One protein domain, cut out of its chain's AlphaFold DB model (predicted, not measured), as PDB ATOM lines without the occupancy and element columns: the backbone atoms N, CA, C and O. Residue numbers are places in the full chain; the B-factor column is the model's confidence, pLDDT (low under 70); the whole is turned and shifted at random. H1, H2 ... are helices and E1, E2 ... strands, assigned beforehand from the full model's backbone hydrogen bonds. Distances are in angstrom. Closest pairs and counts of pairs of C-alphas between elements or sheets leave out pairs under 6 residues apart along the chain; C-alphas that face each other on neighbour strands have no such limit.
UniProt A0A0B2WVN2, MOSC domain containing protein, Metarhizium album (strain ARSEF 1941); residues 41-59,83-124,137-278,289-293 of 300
ATOM      1  N   VAL A  41     158.404  87.741 156.232       72.00
ATOM      2  CA  VAL A  41     159.526  88.260 157.018       72.00
ATOM      3  C   VAL A  41     160.646  87.233 156.931       72.00
ATOM      4  O   VAL A  41     160.472  86.098 157.382       72.00
ATOM      5  N   ASP A  42     161.768  87.626 156.334       81.38
ATOM      6  CA  ASP A  42     162.947  86.774 156.252       81.38
ATOM      7  C   ASP A  42     163.573  86.643 157.651       81.38
ATOM      8  O   ASP A  42     163.436  87.515 158.519       81.38
ATOM      9  N   HIS A  43     164.277  85.542 157.912       83.56
ATOM     10  CA  HIS A  43     164.885  85.351 159.226       83.56
ATOM     11  C   HIS A  43     165.956  86.419 159.515       83.56
ATOM     12  O   HIS A  43     166.117  86.859 160.656       83.56
ATOM     13  N   SER A  44     166.654  86.875 158.477       83.94
ATOM     14  CA  SER A  44     167.596  87.991 158.541       83.94
ATOM     15  C   SER A  44     166.941  89.324 158.913       83.94
ATOM     16  O   SER A  44     167.558  90.091 159.652       83.94
ATOM     17  N   ASP A  45     165.695  89.585 158.505       84.62
ATOM     18  CA  ASP A  45     164.966  90.802 158.896       84.62
ATOM     19  C   ASP A  45     164.687  90.814 160.406       84.62
ATOM     20  O   ASP A  45     164.826  91.844 161.073       84.62
ATOM     21  N   ALA A  46     164.350  89.651 160.974       84.56
ATOM     22  CA  ALA A  46     164.194  89.493 162.417       84.56
ATOM     23  C   ALA A  46     165.537  89.664 163.153       84.56
ATOM     24  O   ALA A  46     165.604  90.365 164.170       84.56
ATOM     25  N   LEU A  47     166.623  89.090 162.620       86.50
ATOM     26  CA  LEU A  47     167.966  89.261 163.179       86.50
ATOM     27  C   LEU A  47     168.426  90.717 163.121       86.50
ATOM     28  O   LEU A  47     169.022  91.190 164.081       86.50
ATOM     29  N   GLN A  48     168.092  91.476 162.077       86.50
ATOM     30  CA  GLN A  48     168.501  92.876 161.940       86.50
ATOM     31  C   GLN A  48     168.002  93.779 163.083       86.50
ATOM     32  O   GLN A  48     168.619  94.813 163.367       86.50
ATOM     33  N   GLN A  49     166.925  93.378 163.769       86.06
ATOM     34  CA  GLN A  49     166.381  94.086 164.932       86.06
ATOM     35  C   GLN A  49     167.207  93.908 166.217       86.06
ATOM     36  O   GLN A  49     167.058  94.703 167.144       86.06
ATOM     37  N   THR A  50     168.030  92.862 166.302       85.25
ATOM     38  CA  THR A  50     168.765  92.460 167.522       85.25
ATOM     39  C   THR A  50     170.273  92.309 167.298       85.25
ATOM     40  O   THR A  50     171.058  92.432 168.231       85.25
ATOM     41  N   HIS A  51     170.687  92.088 166.054       91.50
ATOM     42  CA  HIS A  51     172.054  91.813 165.641       91.50
ATOM     43  C   HIS A  51     172.548  92.864 164.650       91.50
ATOM     44  O   HIS A  51     171.783  93.577 163.987       91.50
ATOM     45  N   SER A  52     173.863  92.929 164.510       91.44
ATOM     46  CA  SER A  52     174.538  93.695 163.476       91.44
ATOM     47  C   SER A  52     175.225  92.759 162.496       91.44
ATOM     48  O   SER A  52     175.821  91.746 162.865       91.44
ATOM     49  N   LYS A  53     175.074  93.088 161.215       92.56
ATOM     50  CA  LYS A  53     175.643  92.313 160.125       92.56
ATOM     51  C   LYS A  53     177.151  92.539 160.080       92.56
ATOM     52  O   LYS A  53     177.596  93.682 160.012       92.56
ATOM     53  N   LEU A  54     177.913  91.453 160.094       92.00
ATOM     54  CA  LEU A  54     179.353  91.467 159.900       92.00
ATOM     55  C   LEU A  54     179.679  91.495 158.402       92.00
ATOM     56  O   LEU A  54     179.114  90.738 157.609       92.00
ATOM     57  N   GLY A  55     180.640  92.342 158.044       89.12
ATOM     58  CA  GLY A  55     181.177  92.450 156.696       89.12
ATOM     59  C   GLY A  55     180.588  93.583 155.866       89.12
ATOM     60  O   GLY A  55     179.548  94.168 156.179       89.12
ATOM     61  N   ARG A  56     181.299  93.902 154.788       88.62
ATOM     62  CA  ARG A  56     180.959  94.972 153.859       88.62
ATOM     63  C   ARG A  56     179.858  94.571 152.893       88.62
ATOM     64  O   ARG A  56     179.654  93.404 152.553       88.62
ATOM     65  N   SER A  57     179.151  95.583 152.400       84.19
ATOM     66  CA  SER A  57     178.225  95.404 151.292       84.19
ATOM     67  C   SER A  57     179.010  95.135 150.002       84.19
ATOM     68  O   SER A  57     180.032  95.762 149.739       84.19
ATOM     69  N   GLN A  58     178.495  94.262 149.130       80.19
ATOM     70  CA  GLN A  58     179.128  94.008 147.828       80.19
ATOM     71  C   GLN A  58     179.221  95.274 146.955       80.19
ATOM     72  O   GLN A  58     179.996  95.312 145.998       80.19
ATOM     73  N   ARG A  59     178.387  96.291 147.230       83.50
ATOM     74  CA  ARG A  59     178.416  97.552 146.486       83.50
ATOM     75  C   ARG A  59     179.677  98.356 146.801       83.50
ATOM     76  O   ARG A  59     180.227  98.952 145.878       83.50
ATOM     77  N   SER A  83     191.848  94.456 150.653       91.44
ATOM     78  CA  SER A  83     190.611  93.739 150.922       91.44
ATOM     79  C   SER A  83     190.891  92.479 151.731       91.44
ATOM     80  O   SER A  83     191.935  91.838 151.579       91.44
ATOM     81  N   LEU A  84     189.958  92.148 152.618       93.25
ATOM     82  CA  LEU A  84     190.050  91.051 153.571       93.25
ATOM     83  C   LEU A  84     188.791  90.198 153.456       93.25
ATOM     84  O   LEU A  84     187.685  90.725 153.502       93.25
ATOM     85  N   TYR A  85     188.956  88.881 153.339       94.31
ATOM     86  CA  TYR A  85     187.844  87.946 153.175       94.31
ATOM     87  C   TYR A  85     187.903  86.808 154.179       94.31
ATOM     88  O   TYR A  85     188.971  86.256 154.439       94.31
ATOM     89  N   ILE A  86     186.725  86.400 154.641       95.25
ATOM     90  CA  ILE A  86     186.505  85.126 155.328       95.25
ATOM     91  C   ILE A  86     185.556  84.246 154.517       95.25
ATOM     92  O   ILE A  86     184.714  84.733 153.761       95.25
ATOM     93  N   TYR A  87     185.672  82.938 154.697       95.25
ATOM     94  CA  TYR A  87     184.875  81.914 154.035       95.25
ATOM     95  C   TYR A  87     184.248  81.019 155.106       95.25
ATOM     96  O   TYR A  87     184.738  79.913 155.343       95.25
ATOM     97  N   PRO A  88     183.174  81.472 155.783       95.12
ATOM     98  CA  PRO A  88     182.598  80.749 156.918       95.12
ATOM     99  C   PRO A  88     182.173  79.322 156.561       95.12
ATOM    100  O   PRO A  88     182.274  78.426 157.397       95.12
ATOM    101  N   VAL A  89     181.759  79.106 155.308       95.69
ATOM    102  CA  VAL A  89     181.554  77.779 154.727       95.69
ATOM    103  C   VAL A  89     182.624  77.515 153.670       95.69
ATOM    104  O   VAL A  89     182.781  78.289 152.720       95.69
ATOM    105  N   LYS A  90     183.352  76.404 153.811       93.31
ATOM    106  CA  LYS A  90     184.386  75.987 152.858       93.31
ATOM    107  C   LYS A  90     183.808  75.880 151.447       93.31
ATOM    108  O   LYS A  90     182.689  75.409 151.253       93.31
ATOM    109  N   SER A  91     184.617  76.269 150.457       90.94
ATOM    110  CA  SER A  91     184.300  76.105 149.031       90.94
ATOM    111  C   SER A  91     183.075  76.894 148.555       90.94
ATOM    112  O   SER A  91     182.540  76.610 147.486       90.94
ATOM    113  N   CYS A  92     182.660  77.905 149.317       93.62
ATOM    114  CA  CYS A  92     181.533  78.766 148.991       93.62
ATOM    115  C   CYS A  92     181.963  80.236 148.859       93.62
ATOM    116  O   CYS A  92     183.151  80.561 148.920       93.62
ATOM    117  N   ARG A  93     180.999  81.138 148.643       91.88
ATOM    118  CA  ARG A  93     181.242  82.582 148.542       91.88
ATOM    119  C   ARG A  93     181.797  83.153 149.854       91.88
ATOM    120  O   ARG A  93     181.272  82.860 150.925       91.88
ATOM    121  N   GLY A  94     182.817  84.003 149.749       92.50
ATOM    122  CA  GLY A  94     183.396  84.717 150.888       92.50
ATOM    123  C   GLY A  94     182.636  85.989 151.271       92.50
ATOM    124  O   GLY A  94     181.870  86.543 150.476       92.50
ATOM    125  N   ILE A  95     182.890  86.458 152.490       93.69
ATOM    126  CA  ILE A  95     182.400  87.721 153.050       93.69
ATOM    127  C   ILE A  95     183.594  88.664 153.182       93.69
ATOM    128  O   ILE A  95     184.592  88.306 153.804       93.69
ATOM    129  N   GLU A  96     183.484  89.853 152.594       94.88
ATOM    130  CA  GLU A  96     184.492  90.905 152.729       94.88
ATOM    131  C   GLU A  96     184.347  91.605 154.081       94.88
ATOM    132  O   GLU A  96     183.231  91.924 154.491       94.88
ATOM    133  N   LEU A  97     185.454  91.860 154.768       94.31
ATOM    134  CA  LEU A  97     185.491  92.463 156.096       94.31
ATOM    135  C   LEU A  97     186.360  93.721 156.105       94.31
ATOM    136  O   LEU A  97     187.379  93.784 155.427       94.31
ATOM    137  N   ASP A  98     186.005  94.682 156.957       90.88
ATOM    138  CA  ASP A  98     186.876  95.819 157.285       90.88
ATOM    139  C   ASP A  98     188.027  95.418 158.212       90.88
ATOM    140  O   ASP A  98     189.149  95.910 158.109       90.88
ATOM    141  N   SER A  99     187.731  94.534 159.161       91.44
ATOM    142  CA  SER A  99     188.684  94.021 160.137       91.44
ATOM    143  C   SER A  99     188.212  92.667 160.656       91.44
ATOM    144  O   SER A  99     187.024  92.351 160.614       91.44
ATOM    145  N   THR A 100     189.150  91.855 161.132       94.31
ATOM    146  CA  THR A 100     188.865  90.594 161.820       94.31
ATOM    147  C   THR A 100     189.976  90.296 162.814       94.31
ATOM    148  O   THR A 100     191.093  90.806 162.672       94.31
ATOM    149  N   LYS A 101     189.690  89.469 163.817       94.00
ATOM    150  CA  LYS A 101     190.722  88.980 164.727       94.00
ATOM    151  C   LYS A 101     191.472  87.825 164.081       94.00
ATOM    152  O   LYS A 101     190.883  86.965 163.425       94.00
ATOM    153  N   VAL A 102     192.779  87.800 164.305       92.75
ATOM    154  CA  VAL A 102     193.631  86.672 163.935       92.75
ATOM    155  C   VAL A 102     193.732  85.756 165.147       92.75
ATOM    156  O   VAL A 102     194.208  86.163 166.206       92.75
ATOM    157  N   LEU A 103     193.238  84.536 164.994       89.62
ATOM    158  CA  LEU A 103     193.323  83.452 165.961       89.62
ATOM    159  C   LEU A 103     194.442  82.486 165.538       89.62
ATOM    160  O   LEU A 103     194.824  82.472 164.366       89.62
ATOM    161  N   PRO A 104     194.932  81.620 166.443       84.00
ATOM    162  CA  PRO A 104     195.873  80.560 166.073       84.00
ATOM    163  C   PRO A 104     195.362  79.654 164.941       84.00
ATOM    164  O   PRO A 104     196.156  79.162 164.150       84.00
ATOM    165  N   THR A 105     194.038  79.494 164.821       82.44
ATOM    166  CA  THR A 105     193.389  78.704 163.763       82.44
ATOM    167  C   THR A 105     193.159  79.457 162.449       82.44
ATOM    168  O   THR A 105     192.646  78.891 161.481       82.44
ATOM    169  N   GLY A 106     193.517  80.742 162.384       87.56
ATOM    170  CA  GLY A 106     193.271  81.624 161.246       87.56
ATOM    171  C   GLY A 106     192.348  82.792 161.595       87.56
ATOM    172  O   GLY A 106     192.315  83.261 162.726       87.56
ATOM    173  N   LEU A 107     191.622  83.316 160.609       92.88
ATOM    174  CA  LEU A 107     190.730  84.459 160.826       92.88
ATOM    175  C   LEU A 107     189.481  84.038 161.616       92.88
ATOM    176  O   LEU A 107     188.943  82.947 161.417       92.88
ATOM    177  N   GLU A 108     189.001  84.913 162.498       92.62
ATOM    178  CA  GLU A 108     187.770  84.683 163.256       92.62
ATOM    179  C   GLU A 108     186.586  84.426 162.302       92.62
ATOM    180  O   GLU A 108     186.389  85.139 161.315       92.62
ATOM    181  N   HIS A 109     185.812  83.379 162.600       92.75
ATOM    182  CA  HIS A 109     184.665  82.901 161.815       92.75
ATOM    183  C   HIS A 109     184.970  82.331 160.420       92.75
ATOM    184  O   HIS A 109     184.051  82.119 159.626       92.75
ATOM    185  N   ASP A 110     186.229  82.037 160.117       94.12
ATOM    186  CA  ASP A 110     186.624  81.452 158.841       94.12
ATOM    187  C   ASP A 110     186.570  79.914 158.870       94.12
ATOM    188  O   ASP A 110     186.989  79.284 159.837       94.12
ATOM    189  N   ARG A 111     186.052  79.299 157.796       93.19
ATOM    190  CA  ARG A 111     185.985  77.837 157.563       93.19
ATOM    191  C   ARG A 111     185.411  77.019 158.729       93.19
ATOM    192  O   ARG A 111     185.827  75.886 158.964       93.19
ATOM    193  N   LEU A 112     184.413  77.571 159.417       93.44
ATOM    194  CA  LEU A 112     183.687  76.899 160.501       93.44
ATOM    195  C   LEU A 112     182.828  75.731 160.007       93.44
ATOM    196  O   LEU A 112     182.598  74.765 160.739       93.44
ATOM    197  N   TYR A 113     182.338  75.846 158.775       95.56
ATOM    198  CA  TYR A 113     181.383  74.937 158.164       95.56
ATOM    199  C   TYR A 113     181.887  74.366 156.842       95.56
ATOM    200  O   TYR A 113     182.720  74.957 156.152       95.56
ATOM    201  N   MET A 114     181.324  73.230 156.449       95.38
ATOM    202  CA  MET A 114     181.608  72.580 155.178       95.38
ATOM    203  C   MET A 114     180.381  71.831 154.668       95.38
ATOM    204  O   MET A 114     179.761  71.085 155.417       95.38
ATOM    205  N   PHE A 115     180.073  71.965 153.379       95.94
ATOM    206  CA  PHE A 115     179.127  71.060 152.727       95.94
ATOM    207  C   PHE A 115     179.815  69.765 152.300       95.94
ATOM    208  O   PHE A 115     180.912  69.790 151.735       95.94
ATOM    209  N   ALA A 116     179.142  68.641 152.509       95.12
ATOM    210  CA  ALA A 116     179.589  67.329 152.068       95.12
ATOM    211  C   ALA A 116     178.424  66.531 151.475       95.12
ATOM    212  O   ALA A 116     177.257  66.829 151.713       95.12
ATOM    213  N   GLN A 117     178.748  65.515 150.686       94.06
ATOM    214  CA  GLN A 117     177.783  64.577 150.126       94.06
ATOM    215  C   GLN A 117     178.109  63.154 150.563       94.06
ATOM    216  O   GLN A 117     179.278  62.766 150.591       94.06
ATOM    217  N   LEU A 118     177.082  62.362 150.858       93.06
ATOM    218  CA  LEU A 118     177.247  60.955 151.203       93.06
ATOM    219  C   LEU A 118     177.349  60.129 149.920       93.06
ATOM    220  O   LEU A 118     176.337  59.823 149.290       93.06
ATOM    221  N   LYS A 119     178.565  59.776 149.497       89.38
ATOM    222  CA  LYS A 119     178.742  58.933 148.311       89.38
ATOM    223  C   LYS A 119     178.616  57.457 148.673       89.38
ATOM    224  O   LYS A 119     179.218  57.028 149.660       89.38
ATOM    225  N   PRO A 120     177.908  56.648 147.865       83.69
ATOM    226  CA  PRO A 120     177.952  55.204 148.029       83.69
ATOM    227  C   PRO A 120     179.394  54.731 147.835       83.69
ATOM    228  O   PRO A 120     180.104  55.199 146.939       83.69
ATOM    229  N   LYS A 121     179.839  53.813 148.691       70.50
ATOM    230  CA  LYS A 121     181.177  53.233 148.601       70.50
ATOM    231  C   LYS A 121     181.237  52.419 147.302       70.50
ATOM    232  O   LYS A 121     180.624  51.361 147.204       70.50
ATOM    233  N   SER A 122     181.912  52.937 146.273       51.00
ATOM    234  CA  SER A 122     182.249  52.126 145.098       51.00
ATOM    235  C   SER A 122     183.141  50.975 145.571       51.00
ATOM    236  O   SER A 122     184.032  51.208 146.389       51.00
ATOM    237  N   LEU A 123     182.912  49.758 145.071       45.84
ATOM    238  CA  LEU A 123     183.570  48.489 145.442       45.84
ATOM    239  C   LEU A 123     185.120  48.463 145.360       45.84
ATOM    240  O   LEU A 123     185.730  47.413 145.518       45.84
ATOM    241  N   SER A 124     185.789  49.584 145.112       37.03
ATOM    242  CA  SER A 124     187.213  49.675 144.784       37.03
ATOM    243  C   SER A 124     188.121  50.116 145.941       37.03
ATOM    244  O   SER A 124     189.191  50.665 145.702       37.03
ATOM    245  N   GLY A 137     177.759  54.756 153.123       76.06
ATOM    246  CA  GLY A 137     178.571  55.579 152.232       76.06
ATOM    247  C   GLY A 137     179.630  56.396 152.978       76.06
ATOM    248  O   GLY A 137     179.603  56.520 154.199       76.06
ATOM    249  N   ALA A 138     180.565  56.982 152.235       88.44
ATOM    250  CA  ALA A 138     181.552  57.903 152.789       88.44
ATOM    251  C   ALA A 138     181.119  59.349 152.526       88.44
ATOM    252  O   ALA A 138     180.763  59.698 151.394       88.44
ATOM    253  N   TRP A 139     181.161  60.195 153.555       93.44
ATOM    254  CA  TRP A 139     180.981  61.632 153.381       93.44
ATOM    255  C   TRP A 139     182.208  62.217 152.693       93.44
ATOM    256  O   TRP A 139     183.329  62.082 153.177       93.44
ATOM    257  N   GLU A 140     181.996  62.886 151.566       92.38
ATOM    258  CA  GLU A 140     183.040  63.609 150.846       92.38
ATOM    259  C   GLU A 140     182.667  65.080 150.740       92.38
ATOM    260  O   GLU A 140     181.551  65.420 150.336       92.38
ATOM    261  N   PHE A 141     183.608  65.961 151.073       93.12
ATOM    262  CA  PHE A 141     183.390  67.396 150.951       93.12
ATOM    263  C   PHE A 141     183.094  67.831 149.508       93.12
ATOM    264  O   PHE A 141     183.549  67.231 148.528       93.12
ATOM    265  N   LEU A 142     182.334  68.914 149.386       93.25
ATOM    266  CA  LEU A 142     181.947  69.489 148.107       93.25
ATOM    267  C   LEU A 142     182.874  70.637 147.711       93.25
ATOM    268  O   LEU A 142     183.279  71.455 148.534       93.25
ATOM    269  N   THR A 143     183.187  70.712 146.416       91.12
ATOM    270  CA  THR A 143     184.028  71.772 145.839       91.12
ATOM    271  C   THR A 143     183.307  72.495 144.705       91.12
ATOM    272  O   THR A 143     182.445  71.892 144.056       91.12
ATOM    273  N   PRO A 144     183.713  73.733 144.352       90.44
ATOM    274  CA  PRO A 144     183.123  74.454 143.223       90.44
ATOM    275  C   PRO A 144     183.346  73.740 141.885       90.44
ATOM    276  O   PRO A 144     182.585  73.935 140.944       90.44
ATOM    277  N   ARG A 145     184.377  72.883 141.801       89.44
ATOM    278  CA  ARG A 145     184.667  72.040 140.630       89.44
ATOM    279  C   ARG A 145     183.596  70.974 140.399       89.44
ATOM    280  O   ARG A 145     183.338  70.616 139.259       89.44
ATOM    281  N   GLN A 146     182.999  70.461 141.475       89.25
ATOM    282  CA  GLN A 146     181.915  69.480 141.404       89.25
ATOM    283  C   GLN A 146     180.560  70.174 141.264       89.25
ATOM    284  O   GLN A 146     179.738  69.752 140.458       89.25
ATOM    285  N   LEU A 147     180.338  71.234 142.048       92.38
ATOM    286  CA  LEU A 147     179.077  71.967 142.121       92.38
ATOM    287  C   LEU A 147     179.346  73.477 142.010       92.38
ATOM    288  O   LEU A 147     179.507  74.151 143.031       92.38
ATOM    289  N   PRO A 148     179.375  74.048 140.793       93.00
ATOM    290  CA  PRO A 148     179.678  75.469 140.602       93.00
ATOM    291  C   PRO A 148     178.628  76.392 141.238       93.00
ATOM    292  O   PRO A 148     178.935  77.525 141.604       93.00
ATOM    293  N   LEU A 149     177.401  75.898 141.441       93.94
ATOM    294  CA  LEU A 149     176.313  76.643 142.080       93.94
ATOM    295  C   LEU A 149     176.572  76.966 143.561       93.94
ATOM    296  O   LEU A 149     175.931  77.872 144.088       93.94
ATOM    297  N   LEU A 150     177.548  76.323 144.213       92.81
ATOM    298  CA  LEU A 150     177.993  76.705 145.562       92.81
ATOM    299  C   LEU A 150     178.476  78.163 145.627       92.81
ATOM    300  O   LEU A 150     178.312  78.822 146.652       92.81
ATOM    301  N   ALA A 151     179.011  78.699 144.525       90.69
ATOM    302  CA  ALA A 151     179.445  80.093 144.444       90.69
ATOM    303  C   ALA A 151     178.277  81.101 144.464       90.69
ATOM    304  O   ALA A 151     178.476  82.276 144.785       90.69
ATOM    305  N   ASN A 152     177.060  80.654 144.138       92.94
ATOM    306  CA  ASN A 152     175.857  81.489 144.155       92.94
ATOM    307  C   ASN A 152     175.180  81.532 145.528       92.94
ATOM    308  O   ASN A 152     174.330  82.396 145.754       92.94
ATOM    309  N   VAL A 153     175.545  80.623 146.436       93.94
ATOM    310  CA  VAL A 153     175.062  80.644 147.815       93.94
ATOM    311  C   VAL A 153     175.714  81.827 148.530       93.94
ATOM    312  O   VAL A 153     176.928  82.024 148.469       93.94
ATOM    313  N   LYS A 154     174.891  82.660 149.163       93.44
ATOM    314  CA  LYS A 154     175.302  83.848 149.908       93.44
ATOM    315  C   LYS A 154     175.314  83.536 151.396       93.44
ATOM    316  O   LYS A 154     174.460  82.804 151.889       93.44
ATOM    317  N   PHE A 155     176.260  84.150 152.089       94.00
ATOM    318  CA  PHE A 155     176.480  83.970 153.513       94.00
ATOM    319  C   PHE A 155     176.563  85.340 154.157       94.00
ATOM    320  O   PHE A 155     177.280  86.207 153.658       94.00
ATOM    321  N   ASP A 156     175.842  85.526 155.252       94.12
ATOM    322  CA  ASP A 156     175.905  86.733 156.060       94.12
ATOM    323  C   ASP A 156     176.008  86.330 157.528       94.12
ATOM    324  O   ASP A 156     175.232  85.503 158.007       94.12
ATOM    325  N   ILE A 157     176.970  86.902 158.244       94.81
ATOM    326  CA  ILE A 157     177.133  86.665 159.679       94.81
ATOM    327  C   ILE A 157     176.433  87.788 160.438       94.81
ATOM    328  O   ILE A 157     176.603  88.966 160.126       94.81
ATOM    329  N   TRP A 158     175.667  87.415 161.452       94.31
ATOM    330  CA  TRP A 158     174.942  88.305 162.344       94.31
ATOM    331  C   TRP A 158     175.494  88.145 163.755       94.31
ATOM    332  O   TRP A 158     175.419  87.064 164.337       94.31
ATOM    333  N   LEU A 159     176.065  89.222 164.294       92.88
ATOM    334  CA  LEU A 159     176.631  89.267 165.640       92.88
ATOM    335  C   LEU A 159     175.680  90.004 166.589       92.88
ATOM    336  O   LEU A 159     175.068  90.990 166.168       92.88
ATOM    337  N   PRO A 160     175.538  89.559 167.847       90.88
ATOM    338  CA  PRO A 160     174.650  90.209 168.799       90.88
ATOM    339  C   PRO A 160     175.128  91.641 169.059       90.88
ATOM    340  O   PRO A 160     176.310  91.879 169.305       90.88
ATOM    341  N   ASP A 161     174.206  92.601 168.990       85.38
ATOM    342  CA  ASP A 161     174.514  94.019 169.159       85.38
ATOM    343  C   ASP A 161     173.858  94.545 170.436       85.38
ATOM    344  O   ASP A 161     172.639  94.684 170.518       85.38
ATOM    345  N   ALA A 162     174.673  94.874 171.440       81.31
ATOM    346  CA  ALA A 162     174.189  95.393 172.718       81.31
ATOM    347  C   ALA A 162     173.400  96.713 172.578       81.31
ATOM    348  O   ALA A 162     172.577  97.033 173.442       81.31
ATOM    349  N   GLY A 163     173.635  97.471 171.499       79.81
ATOM    350  CA  GLY A 163     172.921  98.706 171.185       79.81
ATOM    351  C   GLY A 163     171.529  98.485 170.591       79.81
ATOM    352  O   GLY A 163     170.704  99.400 170.621       79.81
ATOM    353  N   LYS A 164     171.228  97.282 170.087       80.88
ATOM    354  CA  LYS A 164     169.937  96.948 169.478       80.88
ATOM    355  C   LYS A 164     169.108  96.082 170.417       80.88
ATOM    356  O   LYS A 164     169.475  94.969 170.768       80.88
ATOM    357  N   LYS A 165     167.939  96.589 170.812       71.12
ATOM    358  CA  LYS A 165     166.969  95.843 171.620       71.12
ATOM    359  C   LYS A 165     165.640  95.814 170.885       71.12
ATOM    360  O   LYS A 165     164.974  96.843 170.769       71.12
ATOM    361  N   SER A 166     165.243  94.640 170.400       69.75
ATOM    362  CA  SER A 166     163.891  94.461 169.876       69.75
ATOM    363  C   SER A 166     162.913  94.398 171.045       69.75
ATOM    364  O   SER A 166     163.101  93.623 171.983       69.75
ATOM    365  N   ARG A 167     161.844  95.200 170.990       65.06
ATOM    366  CA  ARG A 167     160.764  95.157 171.993       65.06
ATOM    367  C   ARG A 167     159.987  93.837 171.957       65.06
ATOM    368  O   ARG A 167     159.378  93.487 172.958       65.06
ATOM    369  N   LEU A 168     159.998  93.143 170.815       66.38
ATOM    370  CA  LEU A 168     159.229  91.917 170.578       66.38
ATOM    371  C   LEU A 168     160.063  90.646 170.789       66.38
ATOM    372  O   LEU A 168     159.551  89.681 171.341       66.38
ATOM    373  N   LEU A 169     161.335  90.647 170.367       63.38
ATOM    374  CA  LEU A 169     162.211  89.467 170.454       63.38
ATOM    375  C   LEU A 169     163.170  89.479 171.658       63.38
ATOM    376  O   LEU A 169     163.826  88.476 171.924       63.38
ATOM    377  N   GLY A 170     163.270  90.591 172.393       62.81
ATOM    378  CA  GLY A 170     164.254  90.743 173.467       62.81
ATOM    379  C   GLY A 170     165.696  90.816 172.945       62.81
ATOM    380  O   GLY A 170     165.938  91.216 171.804       62.81
ATOM    381  N   SER A 171     166.665  90.466 173.796       60.59
ATOM    382  CA  SER A 171     168.066  90.278 173.402       60.59
ATOM    383  C   SER A 171     168.310  88.800 173.115       60.59
ATOM    384  O   SER A 171     168.451  88.001 174.043       60.59
ATOM    385  N   LEU A 172     168.348  88.438 171.839       66.69
ATOM    386  CA  LEU A 172     168.821  87.124 171.423       66.69
ATOM    387  C   LEU A 172     170.334  87.055 171.671       66.69
ATOM    388  O   LEU A 172     171.069  87.966 171.291       66.69
ATOM    389  N   GLN A 173     170.772  86.011 172.371       72.44
ATOM    390  CA  GLN A 173     172.186  85.727 172.595       72.44
ATOM    391  C   GLN A 173     172.673  84.746 171.527       72.44
ATOM    392  O   GLN A 173     171.919  83.869 171.109       72.44
ATOM    393  N   GLY A 174     173.927  84.899 171.112       83.56
ATOM    394  CA  GLY A 174     174.562  84.043 170.116       83.56
ATOM    395  C   GLY A 174     174.757  84.726 168.768       83.56
ATOM    396  O   GLY A 174     174.050  85.661 168.408       83.56
ATOM    397  N   ALA A 175     175.760  84.273 168.023       91.38
ATOM    398  CA  ALA A 175     175.995  84.708 166.653       91.38
ATOM    399  C   ALA A 175     175.388  83.711 165.655       91.38
ATOM    400  O   ALA A 175     175.428  82.498 165.877       91.38
ATOM    401  N   TYR A 176     174.876  84.212 164.531       93.88
ATOM    402  CA  TYR A 176     174.167  83.410 163.529       93.88
ATOM    403  C   TYR A 176     174.716  83.607 162.115       93.88
ATOM    404  O   TYR A 176     175.114  84.702 161.728       93.88
ATOM    405  N   LEU A 177     174.732  82.531 161.335       95.00
ATOM    406  CA  LEU A 177     175.100  82.499 159.928       95.00
ATOM    407  C   LEU A 177     173.814  82.346 159.126       95.00
ATOM    408  O   LEU A 177     173.201  81.281 159.122       95.00
ATOM    409  N   ALA A 178     173.410  83.412 158.449       95.00
ATOM    410  CA  ALA A 178     172.314  83.381 157.500       95.00
ATOM    411  C   ALA A 178     172.833  82.892 156.144       95.00
ATOM    412  O   ALA A 178     173.765  83.469 155.572       95.00
ATOM    413  N   VAL A 179     172.233  81.819 155.635       95.19
ATOM    414  CA  VAL A 179     172.574  81.216 154.347       95.19
ATOM    415  C   VAL A 179     171.420  81.439 153.386       95.19
ATOM    416  O   VAL A 179     170.291  81.030 153.653       95.19
ATOM    417  N   ARG A 180     171.703  82.072 152.245       94.12
ATOM    418  CA  ARG A 180     170.696  82.440 151.243       94.12
ATOM    419  C   ARG A 180     171.059  81.872 149.886       94.12
ATOM    420  O   ARG A 180     172.197  82.007 149.438       94.12
ATOM    421  N   PHE A 181     170.095  81.278 149.197       94.50
ATOM    422  CA  PHE A 181     170.298  80.761 147.846       94.50
ATOM    423  C   PHE A 181     169.111  81.091 146.935       94.50
ATOM    424  O   PHE A 181     167.976  81.165 147.415       94.50
ATOM    425  N   PRO A 182     169.343  81.300 145.625       93.31
ATOM    426  CA  PRO A 182     168.263  81.524 144.672       93.31
ATOM    427  C   PRO A 182     167.325  80.319 144.619       93.31
ATOM    428  O   PRO A 182     167.754  79.206 144.319       93.31
ATOM    429  N   TRP A 183     166.040  80.535 144.885       92.50
ATOM    430  CA  TRP A 183     165.044  79.473 144.824       92.50
ATOM    431  C   TRP A 183     163.670  80.030 144.491       92.50
ATOM    432  O   TRP A 183     163.199  80.966 145.131       92.50
ATOM    433  N   GLN A 184     163.008  79.403 143.523       90.88
ATOM    434  CA  GLN A 184     161.652  79.735 143.116       90.88
ATOM    435  C   GLN A 184     160.834  78.447 143.041       90.88
ATOM    436  O   GLN A 184     161.222  77.489 142.369       90.88
ATOM    437  N   GLN A 185     159.694  78.419 143.731       88.00
ATOM    438  CA  GLN A 185     158.775  77.287 143.643       88.00
ATOM    439  C   GLN A 185     158.154  77.180 142.241       88.00
ATOM    440  O   GLN A 185     158.129  78.139 141.473       88.00
ATOM    441  N   ARG A 186     157.640  76.003 141.879       88.31
ATOM    442  CA  ARG A 186     156.931  75.823 140.601       88.31
ATOM    443  C   ARG A 186     155.485  76.316 140.706       88.31
ATOM    444  O   ARG A 186     154.876  76.258 141.771       88.31
ATOM    445  N   GLY A 187     154.923  76.760 139.583       89.25
ATOM    446  CA  GLY A 187     153.523  77.178 139.482       89.25
ATOM    447  C   GLY A 187     153.253  78.601 139.983       89.25
ATOM    448  O   GLY A 187     154.150  79.444 140.037       89.25
ATOM    449  N   VAL A 188     151.994  78.870 140.340       85.19
ATOM    450  CA  VAL A 188     151.502  80.215 140.702       85.19
ATOM    451  C   VAL A 188     152.221  80.777 141.930       85.19
ATOM    452  O   VAL A 188     152.551  81.959 141.954       85.19
ATOM    453  N   VAL A 189     152.547  79.934 142.915       85.19
ATOM    454  CA  VAL A 189     153.273  80.364 144.124       85.19
ATOM    455  C   VAL A 189     154.653  80.924 143.773       85.19
ATOM    456  O   VAL A 189     155.047  81.970 144.283       85.19
ATOM    457  N   GLY A 190     155.359  80.291 142.834       85.62
ATOM    458  CA  GLY A 190     156.636  80.795 142.332       85.62
ATOM    459  C   GLY A 190     156.525  82.135 141.617       85.62
ATOM    460  O   GLY A 190     157.430  82.963 141.712       85.62
ATOM    461  N   PHE A 191     155.429  82.368 140.894       86.31
ATOM    462  CA  PHE A 191     155.175  83.662 140.265       86.31
ATOM    463  C   PHE A 191     154.925  84.750 141.316       86.31
ATOM    464  O   PHE A 191     155.516  85.824 141.233       86.31
ATOM    465  N   VAL A 192     154.135  84.451 142.352       85.31
ATOM    466  CA  VAL A 192     153.924  85.371 143.480       85.31
ATOM    467  C   VAL A 192     155.252  85.689 144.174       85.31
ATOM    468  O   VAL A 192     155.552  86.860 144.380       85.31
ATOM    469  N   GLN A 193     156.096  84.688 144.446       85.75
ATOM    470  CA  GLN A 193     157.435  84.897 145.019       85.75
ATOM    471  C   GLN A 193     158.295  85.839 144.171       85.75
ATOM    472  O   GLN A 193     158.996  86.694 144.711       85.75
ATOM    473  N   LEU A 194     158.234  85.707 142.843       87.06
ATOM    474  CA  LEU A 194     158.944  86.592 141.924       87.06
ATOM    475  C   LEU A 194     158.437  88.030 142.030       87.06
ATOM    476  O   LEU A 194     159.247  88.937 142.192       87.06
ATOM    477  N   VAL A 195     157.122  88.239 141.980       84.94
ATOM    478  CA  VAL A 195     156.521  89.575 142.100       84.94
ATOM    479  C   VAL A 195     156.881  90.213 143.442       84.94
ATOM    480  O   VAL A 195     157.338  91.353 143.472       84.94
ATOM    481  N   VAL A 196     156.759  89.459 144.537       83.19
ATOM    482  CA  VAL A 196     157.117  89.906 145.888       83.19
ATOM    483  C   VAL A 196     158.591  90.296 145.962       83.19
ATOM    484  O   VAL A 196     158.901  91.386 146.432       83.19
ATOM    485  N   ALA A 197     159.503  89.469 145.438       85.44
ATOM    486  CA  ALA A 197     160.931  89.776 145.429       85.44
ATOM    487  C   ALA A 197     161.247  91.051 144.632       85.44
ATOM    488  O   ALA A 197     162.052  91.869 145.077       85.44
ATOM    489  N   LYS A 198     160.603  91.241 143.472       87.19
ATOM    490  CA  LYS A 198     160.784  92.437 142.636       87.19
ATOM    491  C   LYS A 198     160.257  93.698 143.319       87.19
ATOM    492  O   LYS A 198     160.890  94.746 143.211       87.19
ATOM    493  N   LEU A 199     159.133  93.592 144.026       82.19
ATOM    494  CA  LEU A 199     158.521  94.712 144.732       82.19
ATOM    495  C   LEU A 199     159.321  95.107 145.981       82.19
ATOM    496  O   LEU A 199     159.537  96.293 146.203       82.19
ATOM    497  N   SER A 200     159.802  94.138 146.769       78.44
ATOM    498  CA  SER A 200     160.501  94.422 148.029       78.44
ATOM    499  C   SER A 200     161.979  94.767 147.854       78.44
ATOM    500  O   SER A 200     162.495  95.652 148.532       78.44
ATOM    501  N   ARG A 201     162.681  94.081 146.944       80.31
ATOM    502  CA  ARG A 201     164.144  94.183 146.776       80.31
ATOM    503  C   ARG A 201     164.562  94.810 145.441       80.31
ATOM    504  O   ARG A 201     165.756  94.943 145.161       80.31
ATOM    505  N   GLY A 202     163.591  95.233 144.634       83.06
ATOM    506  CA  GLY A 202     163.780  95.948 143.375       83.06
ATOM    507  C   GLY A 202     163.791  95.054 142.134       83.06
ATOM    508  O   GLY A 202     163.859  93.828 142.195       83.06
ATOM    509  N   TRP A 203     163.777  95.688 140.960       82.94
ATOM    510  CA  TRP A 203     163.604  95.025 139.660       82.94
ATOM    511  C   TRP A 203     164.671  93.982 139.304       82.94
ATOM    512  O   TRP A 203     164.404  93.087 138.504       82.94
ATOM    513  N   SER A 204     165.858  94.039 139.906       84.44
ATOM    514  CA  SER A 204     166.923  93.046 139.695       84.44
ATOM    515  C   SER A 204     166.892  91.895 140.705       84.44
ATOM    516  O   SER A 204     167.677  90.961 140.579       84.44
ATOM    517  N   ALA A 205     165.998  91.931 141.696       84.25
ATOM    518  CA  ALA A 205     165.914  90.900 142.719       84.25
ATOM    519  C   ALA A 205     165.356  89.586 142.164       84.25
ATOM    520  O   ALA A 205     164.538  89.575 141.239       84.25
ATOM    521  N   ALA A 206     165.805  88.479 142.743       87.88
ATOM    522  CA  ALA A 206     165.297  87.144 142.475       87.88
ATOM    523  C   ALA A 206     164.730  86.546 143.773       87.88
ATOM    524  O   ALA A 206     165.193  86.916 144.855       87.88
ATOM    525  N   PRO A 207     163.748  85.635 143.685       90.00
ATOM    526  CA  PRO A 207     163.329  84.809 144.809       90.00
ATOM    527  C   PRO A 207     164.519  84.076 145.424       90.00
ATOM    528  O   PRO A 207     165.335  83.476 144.719       90.00
ATOM    529  N   GLU A 208     164.631  84.151 146.743       91.56
ATOM    530  CA  GLU A 208     165.687  83.495 147.507       91.56
ATOM    531  C   GLU A 208     165.037  82.748 148.669       91.56
ATOM    532  O   GLU A 208     163.993  83.169 149.167       91.56
ATOM    533  N   LYS A 209     165.649  81.638 149.078       91.69
ATOM    534  CA  LYS A 209     165.309  80.936 150.313       91.69
ATOM    535  C   LYS A 209     166.450  81.117 151.304       91.69
ATOM    536  O   LYS A 209     167.620  81.061 150.921       91.69
ATOM    537  N   GLU A 210     166.089  81.340 152.560       93.38
ATOM    538  CA  GLU A 210     167.012  81.563 153.666       93.38
ATOM    539  C   GLU A 210     166.850  80.482 154.737       93.38
ATOM    540  O   GLU A 210     165.741  80.012 154.996       93.38
ATOM    541  N   PHE A 211     167.960  80.100 155.360       94.00
ATOM    542  CA  PHE A 211     167.991  79.344 156.609       94.00
ATOM    543  C   PHE A 211     169.152  79.836 157.484       94.00
ATOM    544  O   PHE A 211     170.062  80.511 156.995       94.00
ATOM    545  N   ILE A 212     169.110  79.528 158.781       93.56
ATOM    546  CA  ILE A 212     170.089  80.002 159.766       93.56
ATOM    547  C   ILE A 212     170.860  78.831 160.363       93.56
ATOM    548  O   ILE A 212     170.283  77.795 160.674       93.56
ATOM    549  N   LEU A 213     172.153  79.047 160.602       94.50
ATOM    550  CA  LEU A 213     173.017  78.158 161.369       94.50
ATOM    551  C   LEU A 213     173.644  78.924 162.547       94.50
ATOM    552  O   LEU A 213     174.031  80.080 162.376       94.50
ATOM    553  N   PRO A 214     173.787  78.329 163.740       93.31
ATOM    554  CA  PRO A 214     174.476  78.974 164.861       93.31
ATOM    555  C   PRO A 214     175.993  79.070 164.604       93.31
ATOM    556  O   PRO A 214     176.587  78.139 164.080       93.31
ATOM    557  N   LEU A 215     176.677  80.159 164.956       91.94
ATOM    558  CA  LEU A 215     178.154  80.196 164.884       91.94
ATOM    559  C   LEU A 215     178.795  79.494 166.083       91.94
ATOM    560  O   LEU A 215     179.852  78.859 165.953       91.94
ATOM    561  N   GLU A 216     178.156  79.639 167.242       90.75
ATOM    562  CA  GLU A 216     178.567  79.004 168.486       90.75
ATOM    563  C   GLU A 216     178.428  77.490 168.377       90.75
ATOM    564  O   GLU A 216     177.532  76.964 167.712       90.75
ATOM    565  N   PHE A 217     179.374  76.782 168.989       90.62
ATOM    566  CA  PHE A 217     179.337  75.332 168.978       90.62
ATOM    567  C   PHE A 217     178.184  74.858 169.876       90.62
ATOM    568  O   PHE A 217     178.128  75.286 171.031       90.62
ATOM    569  N   PRO A 218     177.280  73.996 169.378       91.00
ATOM    570  CA  PRO A 218     176.119  73.575 170.145       91.00
ATOM    571  C   PRO A 218     176.537  72.792 171.392       91.00
ATOM    572  O   PRO A 218     177.494  72.012 171.387       91.00
ATOM    573  N   SER A 219     175.798  72.990 172.476       91.12
ATOM    574  CA  SER A 219     175.961  72.229 173.713       91.12
ATOM    575  C   SER A 219     175.554  70.762 173.520       91.12
ATOM    576  O   SER A 219     174.801  70.419 172.611       91.12
ATOM    577  N   LYS A 220     176.005  69.868 174.411       90.31
ATOM    578  CA  LYS A 220     175.646  68.435 174.343       90.31
ATOM    579  C   LYS A 220     174.128  68.208 174.339       90.31
ATOM    580  O   LYS A 220     173.638  67.389 173.576       90.31
ATOM    581  N   GLN A 221     173.390  68.989 175.129       91.31
ATOM    582  CA  GLN A 221     171.927  68.909 175.184       91.31
ATOM    583  C   GLN A 221     171.280  69.310 173.852       91.31
ATOM    584  O   GLN A 221     170.319  68.679 173.423       91.31
ATOM    585  N   GLU A 222     171.812  70.331 173.178       90.00
ATOM    586  CA  GLU A 222     171.320  70.763 171.865       90.00
ATOM    587  C   GLU A 222     171.660  69.757 170.764       90.00
ATOM    588  O   GLU A 222     170.835  69.531 169.881       90.00
ATOM    589  N   ILE A 223     172.845  69.140 170.832       92.00
ATOM    590  CA  ILE A 223     173.264  68.063 169.925       92.00
ATOM    591  C   ILE A 223     172.268  66.904 170.000       92.00
ATOM    592  O   ILE A 223     171.747  66.485 168.965       92.00
ATOM    593  N   ASP A 224     171.943  66.447 171.210       92.69
ATOM    594  CA  ASP A 224     171.006  65.343 171.421       92.69
ATOM    595  C   ASP A 224     169.575  65.732 171.014       92.69
ATOM    596  O   ASP A 224     168.904  64.986 170.301       92.69
ATOM    597  N   ALA A 225     169.115  66.929 171.401       92.94
ATOM    598  CA  ALA A 225     167.765  67.409 171.104       92.94
ATOM    599  C   ALA A 225     167.510  67.607 169.601       92.94
ATOM    600  O   ALA A 225     166.408  67.343 169.121       92.94
ATOM    601  N   ARG A 226     168.519  68.063 168.850       91.12
ATOM    602  CA  ARG A 226     168.430  68.250 167.391       91.12
ATOM    603  C   ARG A 226     168.848  67.012 166.594       91.12
ATOM    604  O   ARG A 226     168.756  67.008 165.363       91.12
ATOM    605  N   GLY A 227     169.284  65.955 167.281       92.00
ATOM    606  CA  GLY A 227     169.697  64.693 166.674       92.00
ATOM    607  C   GLY A 227     170.947  64.816 165.802       92.00
ATOM    608  O   GLY A 227     171.075  64.082 164.820       92.00
ATOM    609  N   TYR A 228     171.841  65.751 166.124       94.19
ATOM    610  CA  TYR A 228     173.120  65.886 165.437       94.19
ATOM    611  C   TYR A 228     174.034  64.712 165.775       94.19
ATOM    612  O   TYR A 228     173.960  64.127 166.856       94.19
ATOM    613  N   ARG A 229     174.913  64.352 164.842       92.69
ATOM    614  CA  ARG A 229     175.812  63.205 164.997       92.69
ATOM    615  C   ARG A 229     177.206  63.579 164.560       92.69
ATOM    616  O   ARG A 229     177.365  64.322 163.603       92.69
ATOM    617  N   PHE A 230     178.216  63.060 165.238       91.62
ATOM    618  CA  PHE A 230     179.582  63.211 164.765       91.62
ATOM    619  C   PHE A 230     179.900  62.114 163.753       91.62
ATOM    620  O   PHE A 230     179.691  60.929 164.022       91.62
ATOM    621  N   GLU A 231     180.403  62.511 162.590       91.88
ATOM    622  CA  GLU A 231     180.745  61.605 161.502       91.88
ATOM    623  C   GLU A 231     182.069  62.007 160.851       91.88
ATOM    624  O   GLU A 231     182.511  63.157 160.900       91.88
ATOM    625  N   ASN A 232     182.702  61.015 160.234       90.19
ATOM    626  CA  ASN A 232     183.947  61.171 159.502       90.19
ATOM    627  C   ASN A 232     183.673  61.746 158.113       90.19
ATOM    628  O   ASN A 232     182.888  61.173 157.353       90.19
ATOM    629  N   VAL A 233     184.354  62.837 157.762       89.19
ATOM    630  CA  VAL A 233     184.245  63.470 156.441       89.19
ATOM    631  C   VAL A 233     185.590  63.441 155.756       89.19
ATOM    632  O   VAL A 233     186.561  63.975 156.271       89.19
ATOM    633  N   LYS A 234     185.646  62.871 154.558       89.94
ATOM    634  CA  LYS A 234     186.853  62.877 153.744       89.94
ATOM    635  C   LYS A 234     187.084  64.262 153.143       89.94
ATOM    636  O   LYS A 234     186.252  64.758 152.377       89.94
ATOM    637  N   ILE A 235     188.243  64.845 153.439       86.62
ATOM    638  CA  ILE A 235     188.779  66.077 152.858       86.62
ATOM    639  C   ILE A 235     190.136  65.745 152.241       86.62
ATOM    640  O   ILE A 235     191.136  65.651 152.941       86.62
ATOM    641  N   TRP A 236     190.190  65.585 150.920       85.25
ATOM    642  CA  TRP A 236     191.407  65.137 150.228       85.25
ATOM    643  C   TRP A 236     191.929  63.802 150.796       85.25
ATOM    644  O   TRP A 236     191.248  62.783 150.641       85.25
ATOM    645  N   ALA A 237     193.117  63.811 151.407       80.75
ATOM    646  CA  ALA A 237     193.727  62.674 152.095       80.75
ATOM    647  C   ALA A 237     193.285  62.552 153.568       80.75
ATOM    648  O   ALA A 237     193.384  61.469 154.139       80.75
ATOM    649  N   ASP A 238     192.746  63.622 154.155       80.81
ATOM    650  CA  ASP A 238     192.330  63.663 155.555       80.81
ATOM    651  C   ASP A 238     190.906  63.150 155.747       80.81
ATOM    652  O   ASP A 238     190.047  63.270 154.868       80.81
ATOM    653  N   VAL A 239     190.626  62.654 156.952       85.56
ATOM    654  CA  VAL A 239     189.282  62.240 157.367       85.56
ATOM    655  C   VAL A 239     188.966  62.789 158.768       85.56
ATOM    656  O   VAL A 239     188.984  62.028 159.733       85.56
ATOM    657  N   PRO A 240     188.734  64.108 158.933       85.69
ATOM    658  CA  PRO A 240     188.364  64.670 160.232       85.69
ATOM    659  C   PRO A 240     187.010  64.191 160.750       85.69
ATOM    660  O   PRO A 240     186.075  63.934 159.982       85.69
ATOM    661  N   TYR A 241     186.899  64.204 162.078       89.25
ATOM    662  CA  TYR A 241     185.667  63.956 162.808       89.25
ATOM    663  C   TYR A 241     184.921  65.270 163.077       89.25
ATOM    664  O   TYR A 241     185.383  66.145 163.814       89.25
ATOM    665  N   ALA A 242     183.760  65.438 162.445       92.06
ATOM    666  CA  ALA A 242     183.006  66.688 162.470       92.06
ATOM    667  C   ALA A 242     181.537  66.465 162.832       92.06
ATOM    668  O   ALA A 242     180.977  65.392 162.609       92.06
ATOM    669  N   LEU A 243     180.895  67.500 163.375       94.56
ATOM    670  CA  LEU A 243     179.485  67.440 163.745       94.56
ATOM    671  C   LEU A 243     178.611  67.598 162.495       94.56
ATOM    672  O   LEU A 243     178.579  68.671 161.890       94.56
ATOM    673  N   ASN A 244     177.893  66.542 162.126       95.06
ATOM    674  CA  ASN A 244     176.889  66.550 161.074       95.06
ATOM    675  C   ASN A 244     175.613  67.259 161.557       95.06
ATOM    676  O   ASN A 244     174.922  66.794 162.467       95.06
ATOM    677  N   MET A 245     175.286  68.365 160.890       95.19
ATOM    678  CA  MET A 245     174.100  69.191 161.111       95.19
ATOM    679  C   MET A 245     173.159  69.170 159.893       95.19
ATOM    680  O   MET A 245     172.464  70.145 159.619       95.19
ATOM    681  N   SER A 246     173.118  68.061 159.142       93.38
ATOM    682  CA  SER A 246     172.277  67.898 157.936       93.38
ATOM    683  C   SER A 246     170.796  68.218 158.161       93.38
ATOM    684  O   SER A 246     170.129  68.659 157.231       93.38
ATOM    685  N   ASN A 247     170.289  68.042 159.385       92.31
ATOM    686  CA  ASN A 247     168.897  68.329 159.749       92.31
ATOM    687  C   ASN A 247     168.525  69.817 159.604       92.31
ATOM    688  O   ASN A 247     167.352  70.134 159.436       92.31
ATOM    689  N   GLU A 248     169.506  70.722 159.639       93.00
ATOM    690  CA  GLU A 248     169.290  72.163 159.454       93.00
ATOM    691  C   GLU A 248     169.179  72.557 157.972       93.00
ATOM    692  O   GLU A 248     168.853  73.701 157.649       93.00
ATOM    693  N   LEU A 249     169.467  71.634 157.044       94.19
ATOM    694  CA  LEU A 249     169.452  71.935 155.618       94.19
ATOM    695  C   LEU A 249     168.050  71.800 155.017       94.19
ATOM    696  O   LEU A 249     167.432  70.737 155.103       94.19
ATOM    697  N   PRO A 250     167.561  72.826 154.298       94.31
ATOM    698  CA  PRO A 250     166.339  72.693 153.522       94.31
ATOM    699  C   PRO A 250     166.559  71.748 152.330       94.31
ATOM    700  O   PRO A 250     167.557  71.853 151.612       94.31
ATOM    701  N   ALA A 251     165.591  70.866 152.054       92.06
ATOM    702  CA  ALA A 251     165.654  69.912 150.938       92.06
ATOM    703  C   ALA A 251     165.813  70.596 149.563       92.06
ATOM    704  O   ALA A 251     166.395  70.049 148.621       92.06
ATOM    705  N   GLU A 252     165.326  71.830 149.444       94.12
ATOM    706  CA  GLU A 252     165.449  72.641 148.239       94.12
ATOM    707  C   GLU A 252     166.895  73.023 147.927       94.12
ATOM    708  O   GLU A 252     167.220  73.186 146.754       94.12
ATOM    709  N   LEU A 253     167.782  73.102 148.926       94.81
ATOM    710  CA  LEU A 253     169.199  73.384 148.688       94.81
ATOM    711  C   LEU A 253     169.861  72.247 147.903       94.81
ATOM    712  O   LEU A 253     170.573  72.503 146.934       94.81
ATOM    713  N   ALA A 254     169.585  70.992 148.269       93.81
ATOM    714  CA  ALA A 254     170.096  69.832 147.538       93.81
ATOM    715  C   ALA A 254     169.598  69.824 146.085       93.81
ATOM    716  O   ALA A 254     170.371  69.571 145.158       93.81
ATOM    717  N   THR A 255     168.327  70.192 145.885       94.00
ATOM    718  CA  THR A 255     167.719  70.307 144.552       94.00
ATOM    719  C   THR A 255     168.340  71.448 143.744       94.00
ATOM    720  O   THR A 255     168.664  71.258 142.576       94.00
ATOM    721  N   TYR A 256     168.539  72.618 144.361       94.19
ATOM    722  CA  TYR A 256     169.165  73.786 143.738       94.19
ATOM    723  C   TYR A 256     170.589  73.484 143.280       94.19
ATOM    724  O   TYR A 256     170.953  73.779 142.148       94.19
ATOM    725  N   LEU A 257     171.382  72.861 144.152       93.12
ATOM    726  CA  LEU A 257     172.757  72.489 143.849       93.12
ATOM    727  C   LEU A 257     172.845  71.332 142.839       93.12
ATOM    728  O   LEU A 257     173.910  71.119 142.269       93.12
ATOM    729  N   GLY A 258     171.752  70.601 142.591       91.25
ATOM    730  CA  GLY A 258     171.724  69.458 141.678       91.25
ATOM    731  C   GLY A 258     172.415  68.213 142.241       91.25
ATOM    732  O   GLY A 258     172.934  67.392 141.481       91.25
ATOM    733  N   VAL A 259     172.456  68.073 143.570       90.75
ATOM    734  CA  VAL A 259     173.099  66.931 144.233       90.75
ATOM    735  C   VAL A 259     172.200  65.703 144.107       90.75
ATOM    736  O   VAL A 259     171.015  65.753 144.420       90.75
ATOM    737  N   LYS A 260     172.768  64.589 143.639       87.69
ATOM    738  CA  LYS A 260     172.055  63.299 143.527       87.69
ATOM    739  C   LYS A 260     172.083  62.491 144.822       87.69
ATOM    740  O   LYS A 260     171.203  61.676 145.067       87.69
ATOM    741  N   ASN A 261     173.129  62.705 145.608       90.69
ATOM    742  CA  ASN A 261     173.367  62.046 146.879       90.69
ATOM    743  C   ASN A 261     172.831  62.902 148.038       90.69
ATOM    744  O   ASN A 261     172.641  64.109 147.854       90.69
ATOM    745  N   PRO A 262     172.643  62.324 149.236       92.81
ATOM    746  CA  PRO A 262     172.326  63.103 150.428       92.81
ATOM    747  C   PRO A 262     173.357  64.215 150.653       92.81
ATOM    748  O   PRO A 262     174.563  63.957 150.684       92.81
ATOM    749  N   LEU A 263     172.867  65.449 150.772       95.19
ATOM    750  CA  LEU A 263     173.656  66.635 151.090       95.19
ATOM    751  C   LEU A 263     173.672  66.825 152.606       95.19
ATOM    752  O   LEU A 263     172.622  66.782 153.240       95.19
ATOM    753  N   GLY A 264     174.851  67.092 153.152       94.94
ATOM    754  CA  GLY A 264     175.039  67.409 154.556       94.94
ATOM    755  C   GLY A 264     175.880  68.656 154.759       94.94
ATOM    756  O   GLY A 264     176.611  69.098 153.867       94.94
ATOM    757  N   ILE A 265     175.763  69.225 155.953       96.38
ATOM    758  CA  ILE A 265     176.602  70.321 156.419       96.38
ATOM    759  C   ILE A 265     177.277  69.909 157.715       96.38
ATOM    760  O   ILE A 265     176.652  69.350 158.613       96.38
ATOM    761  N   PHE A 266     178.568  70.185 157.786       95.81
ATOM    762  CA  PHE A 266     179.436  69.774 158.867       95.81
ATOM    763  C   PHE A 266     180.013  70.994 159.554       95.81
ATOM    764  O   PHE A 266     180.444  71.934 158.884       95.81
ATOM    765  N   ARG A 267     180.032  70.966 160.885       94.44
ATOM    766  CA  ARG A 267     180.644  71.981 161.743       94.44
ATOM    767  C   ARG A 267     181.971  71.460 162.287       94.44
ATOM    768  O   ARG A 267     182.028  70.333 162.782       94.44
ATOM    769  N   SER A 268     183.022  72.281 162.219       90.75
ATOM    770  CA  SER A 268     184.316  71.940 162.819       90.75
ATOM    771  C   SER A 268     184.202  71.855 164.343       90.75
ATOM    772  O   SER A 268     183.544  72.682 164.985       90.75
ATOM    773  N   THR A 269     184.826  70.834 164.924       84.88
ATOM    774  CA  THR A 269     184.779  70.588 166.365       84.88
ATOM    775  C   THR A 269     185.937  71.323 167.043       84.88
ATOM    776  O   THR A 269     187.082  71.137 166.638       84.88
ATOM    777  N   PRO A 270     185.701  72.116 168.104       80.12
ATOM    778  CA  PRO A 270     186.789  72.770 168.832       80.12
ATOM    779  C   PRO A 270     187.644  71.792 169.658       80.12
ATOM    780  O   PRO A 270     188.726  72.163 170.089       80.12
ATOM    781  N   LEU A 271     187.151  70.571 169.896       73.94
ATOM    782  CA  LEU A 271     187.798  69.538 170.714       73.94
ATOM    783  C   LEU A 271     188.822  68.693 169.948       73.94
ATOM    784  O   LEU A 271     189.755  68.192 170.561       73.94
ATOM    785  N   ASP A 272     188.623  68.509 168.643       72.19
ATOM    786  CA  ASP A 272     189.445  67.629 167.807       72.19
ATOM    787  C   ASP A 272     189.819  68.363 166.520       72.19
ATOM    788  O   ASP A 272     189.302  68.113 165.427       72.19
ATOM    789  N   ARG A 273     190.643  69.400 166.691       77.62
ATOM    790  CA  ARG A 273     191.125  70.212 165.577       77.62
ATOM    791  C   ARG A 273     192.258  69.503 164.866       77.62
ATOM    792  O   ARG A 273     193.121  68.885 165.488       77.62
ATOM    793  N   ARG A 274     192.283  69.645 163.541       75.75
ATOM    794  CA  ARG A 274     193.346  69.056 162.731       75.75
ATOM    795  C   ARG A 274     194.644  69.800 162.988       75.75
ATOM    796  O   ARG A 274     194.683  71.025 162.921       75.75
ATOM    797  N   LYS A 275     195.698  69.044 163.247       74.56
ATOM    798  CA  LYS A 275     197.050  69.553 163.447       74.56
ATOM    799  C   LYS A 275     197.802  69.428 162.132       74.56
ATOM    800  O   LYS A 275     197.887  68.339 161.571       74.56
ATOM    801  N   VAL A 276     198.287  70.552 161.617       71.00
ATOM    802  CA  VAL A 276     199.090  70.594 160.393       71.00
ATOM    803  C   VAL A 276     200.529  70.872 160.766       71.00
ATOM    804  O   VAL A 276     200.830  71.810 161.508       71.00
ATOM    805  N   PHE A 277     201.410  70.048 160.212       65.56
ATOM    806  CA  PHE A 277     202.843  70.220 160.338       65.56
ATOM    807  C   PHE A 277     203.349  71.064 159.167       65.56
ATOM    808  O   PHE A 277     202.988  70.793 158.019       65.56
ATOM    809  N   PRO A 278     204.155  72.104 159.428       58.47
ATOM    810  CA  PRO A 278     204.784  72.876 158.371       58.47
ATOM    811  C   PRO A 278     205.630  71.976 157.465       58.47
ATOM    812  O   PRO A 278     206.361  71.115 157.953       58.47
ATOM    813  N   GLU A 289     202.988  73.397 166.181       64.38
ATOM    814  CA  GLU A 289     201.830  72.650 165.723       64.38
ATOM    815  C   GLU A 289     200.689  73.644 165.466       64.38
ATOM    816  O   GLU A 289     200.196  74.294 166.389       64.38
ATOM    817  N   THR A 290     200.309  73.831 164.199       71.38
ATOM    818  CA  THR A 290     199.210  74.743 163.857       71.38
ATOM    819  C   THR A 290     197.914  73.952 163.818       71.38
ATOM    820  O   THR A 290     197.767  73.022 163.025       71.38
ATOM    821  N   GLU A 291     196.965  74.320 164.671       80.12
ATOM    822  CA  GLU A 291     195.609  73.786 164.615       80.12
ATOM    823  C   GLU A 291     194.811  74.498 163.524       80.12
ATOM    824  O   GLU A 291     194.826  75.722 163.436       80.12
ATOM    825  N   ILE A 292     194.066  73.747 162.721       81.62
ATOM    826  CA  ILE A 292     193.174  74.287 161.696       81.62
ATOM    827  C   ILE A 292     191.776  73.673 161.800       81.62
ATOM    828  O   ILE A 292     191.594  72.538 162.248       81.62
ATOM    829  N   ASP A 293     190.783  74.427 161.327       83.81
ATOM    830  CA  ASP A 293     189.414  73.947 161.142       83.81
ATOM    831  C   ASP A 293     189.303  73.210 159.789       83.81
ATOM    832  O   ASP A 293     190.013  72.233 159.533       83.81
TER     833      ASP A 293
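Overview. This is residues 41 to 59, 83 to 124, 137 to 278 and 289 to 293 of the 300 residues of the protein "MOSC domain containing protein" of Metarhizium album (strain ARSEF 1941) (UniProt A0A0B2WVN2). Two strand-built parts lie next to each other: a small closed barrel of E4, E5, E9, E10 and E11, and a strongly twisted sheet of E1, E6, E7 and E8, with H5 packing on both. H1 covers the other face of that sheet, H3 lies well away from it, and the small strand pair E12 and E13 lies off the barrel, at the opposite end of the model from H3. The 208 printed residues hold five named helices and thirteen named strands, in the order H1 E1 E2 E3 E4 E5 H2 E6 E7 H3 E8 H4 E9 E10 H5 E11 E12 E13; the class is mixed, helices and strands, with under half of the residues in named elements. The whole is compact, with a radius of gyration of the C-alphas of 18.1 A and spans of 52 by 43 by 39 A.

Along the chain. H1, residues 43 to 48, begins at C-alpha 43 (164.885, 85.351, 159.226), and E1 is 51 to 54. E2, 84 to 86, E3, 95 to 97, E4, 113 to 119 and 19.0 A long, and E5, 138 to 141, follow. H2 is 148 to 152, E6 154 to 160, 19.9 A, and E7 176 to 182, 19.8 A. H3, 188 to 201, is 19.8 A long; E8, 208 to 214, is 20.0 A. H4 is 220 to 226, E9 229 to 234, 15.8 A, E10 241 to 244, H5 251 to 257 and E11 263 to 267, 13.8 A. E12 is 274 to 276; E13, 290 to 292, ends at C-alpha 292 (193.174, 74.287, 161.696).

Arrangement. The sheet runs E1 E6 E7 E8, antiparallel throughout, with N 52 and O 159 at 2.8 A, N 156 and O 178 at 2.9 A, and N 177 and O 213 at 2.8 A; E6 and E7 form a hairpin. H1 and H5 are on its opposite faces; the closest C-alphas of H1 and E7 are those of Ser 44 and Ala 178, 6.7 A apart, and the closest of H5 and E7 are those of Leu 253 and Phe 181, 7.5 A apart. H2 only grazes it and only just touches H5, with 3 pairs of C-alphas within 8 A, Leu 149 and Leu 257 closest at 5.7 A. H3 is not on it. Round the barrel, E4 and E5 are antiparallel, N 117 to O 140 2.8 A; E5 and E9 parallel, N 234 to O 139 2.8 A; E9 and E10 an antiparallel hairpin, N 231 to O 242 2.9 A; E10 and E11 antiparallel, N 267 to O 243 2.9 A; E11 and E4 antiparallel, N 264 to O 116 2.8 A. H5 is on the barrel, with Ala 254 and Leu 263 the closest C-alphas to E11, 6.0 A; H4 is only just not on it, with 4 pairs of C-alphas within 10 A. The hairpin E2 and E3 has N 95 and O 86 at 2.8 A, and the antiparallel E12 and E13 N 292 and O 274 at 2.8 A. In H1, H3, H4 and H5 every O i to N i+4 pair is within hydrogen-bond range; H2 has 0 of 1, but 2 of 2 O i to N i+3 pairs.

Size, cuts and confidence. The C-alphas of Ser 124 and Arg 167 are the two farthest apart, 59.2 A. Residues 60 to 82, 125 to 136 and 279 to 288 are not printed; the C-alpha gaps are 13.5, 12.8 and 7.9 A. The links E3 to E4 and E6 to E7 are long. The mean pLDDT of the printed part is 87.3, with residues 122 to 124, 166 to 172, 277 to 278 and 289 under 70.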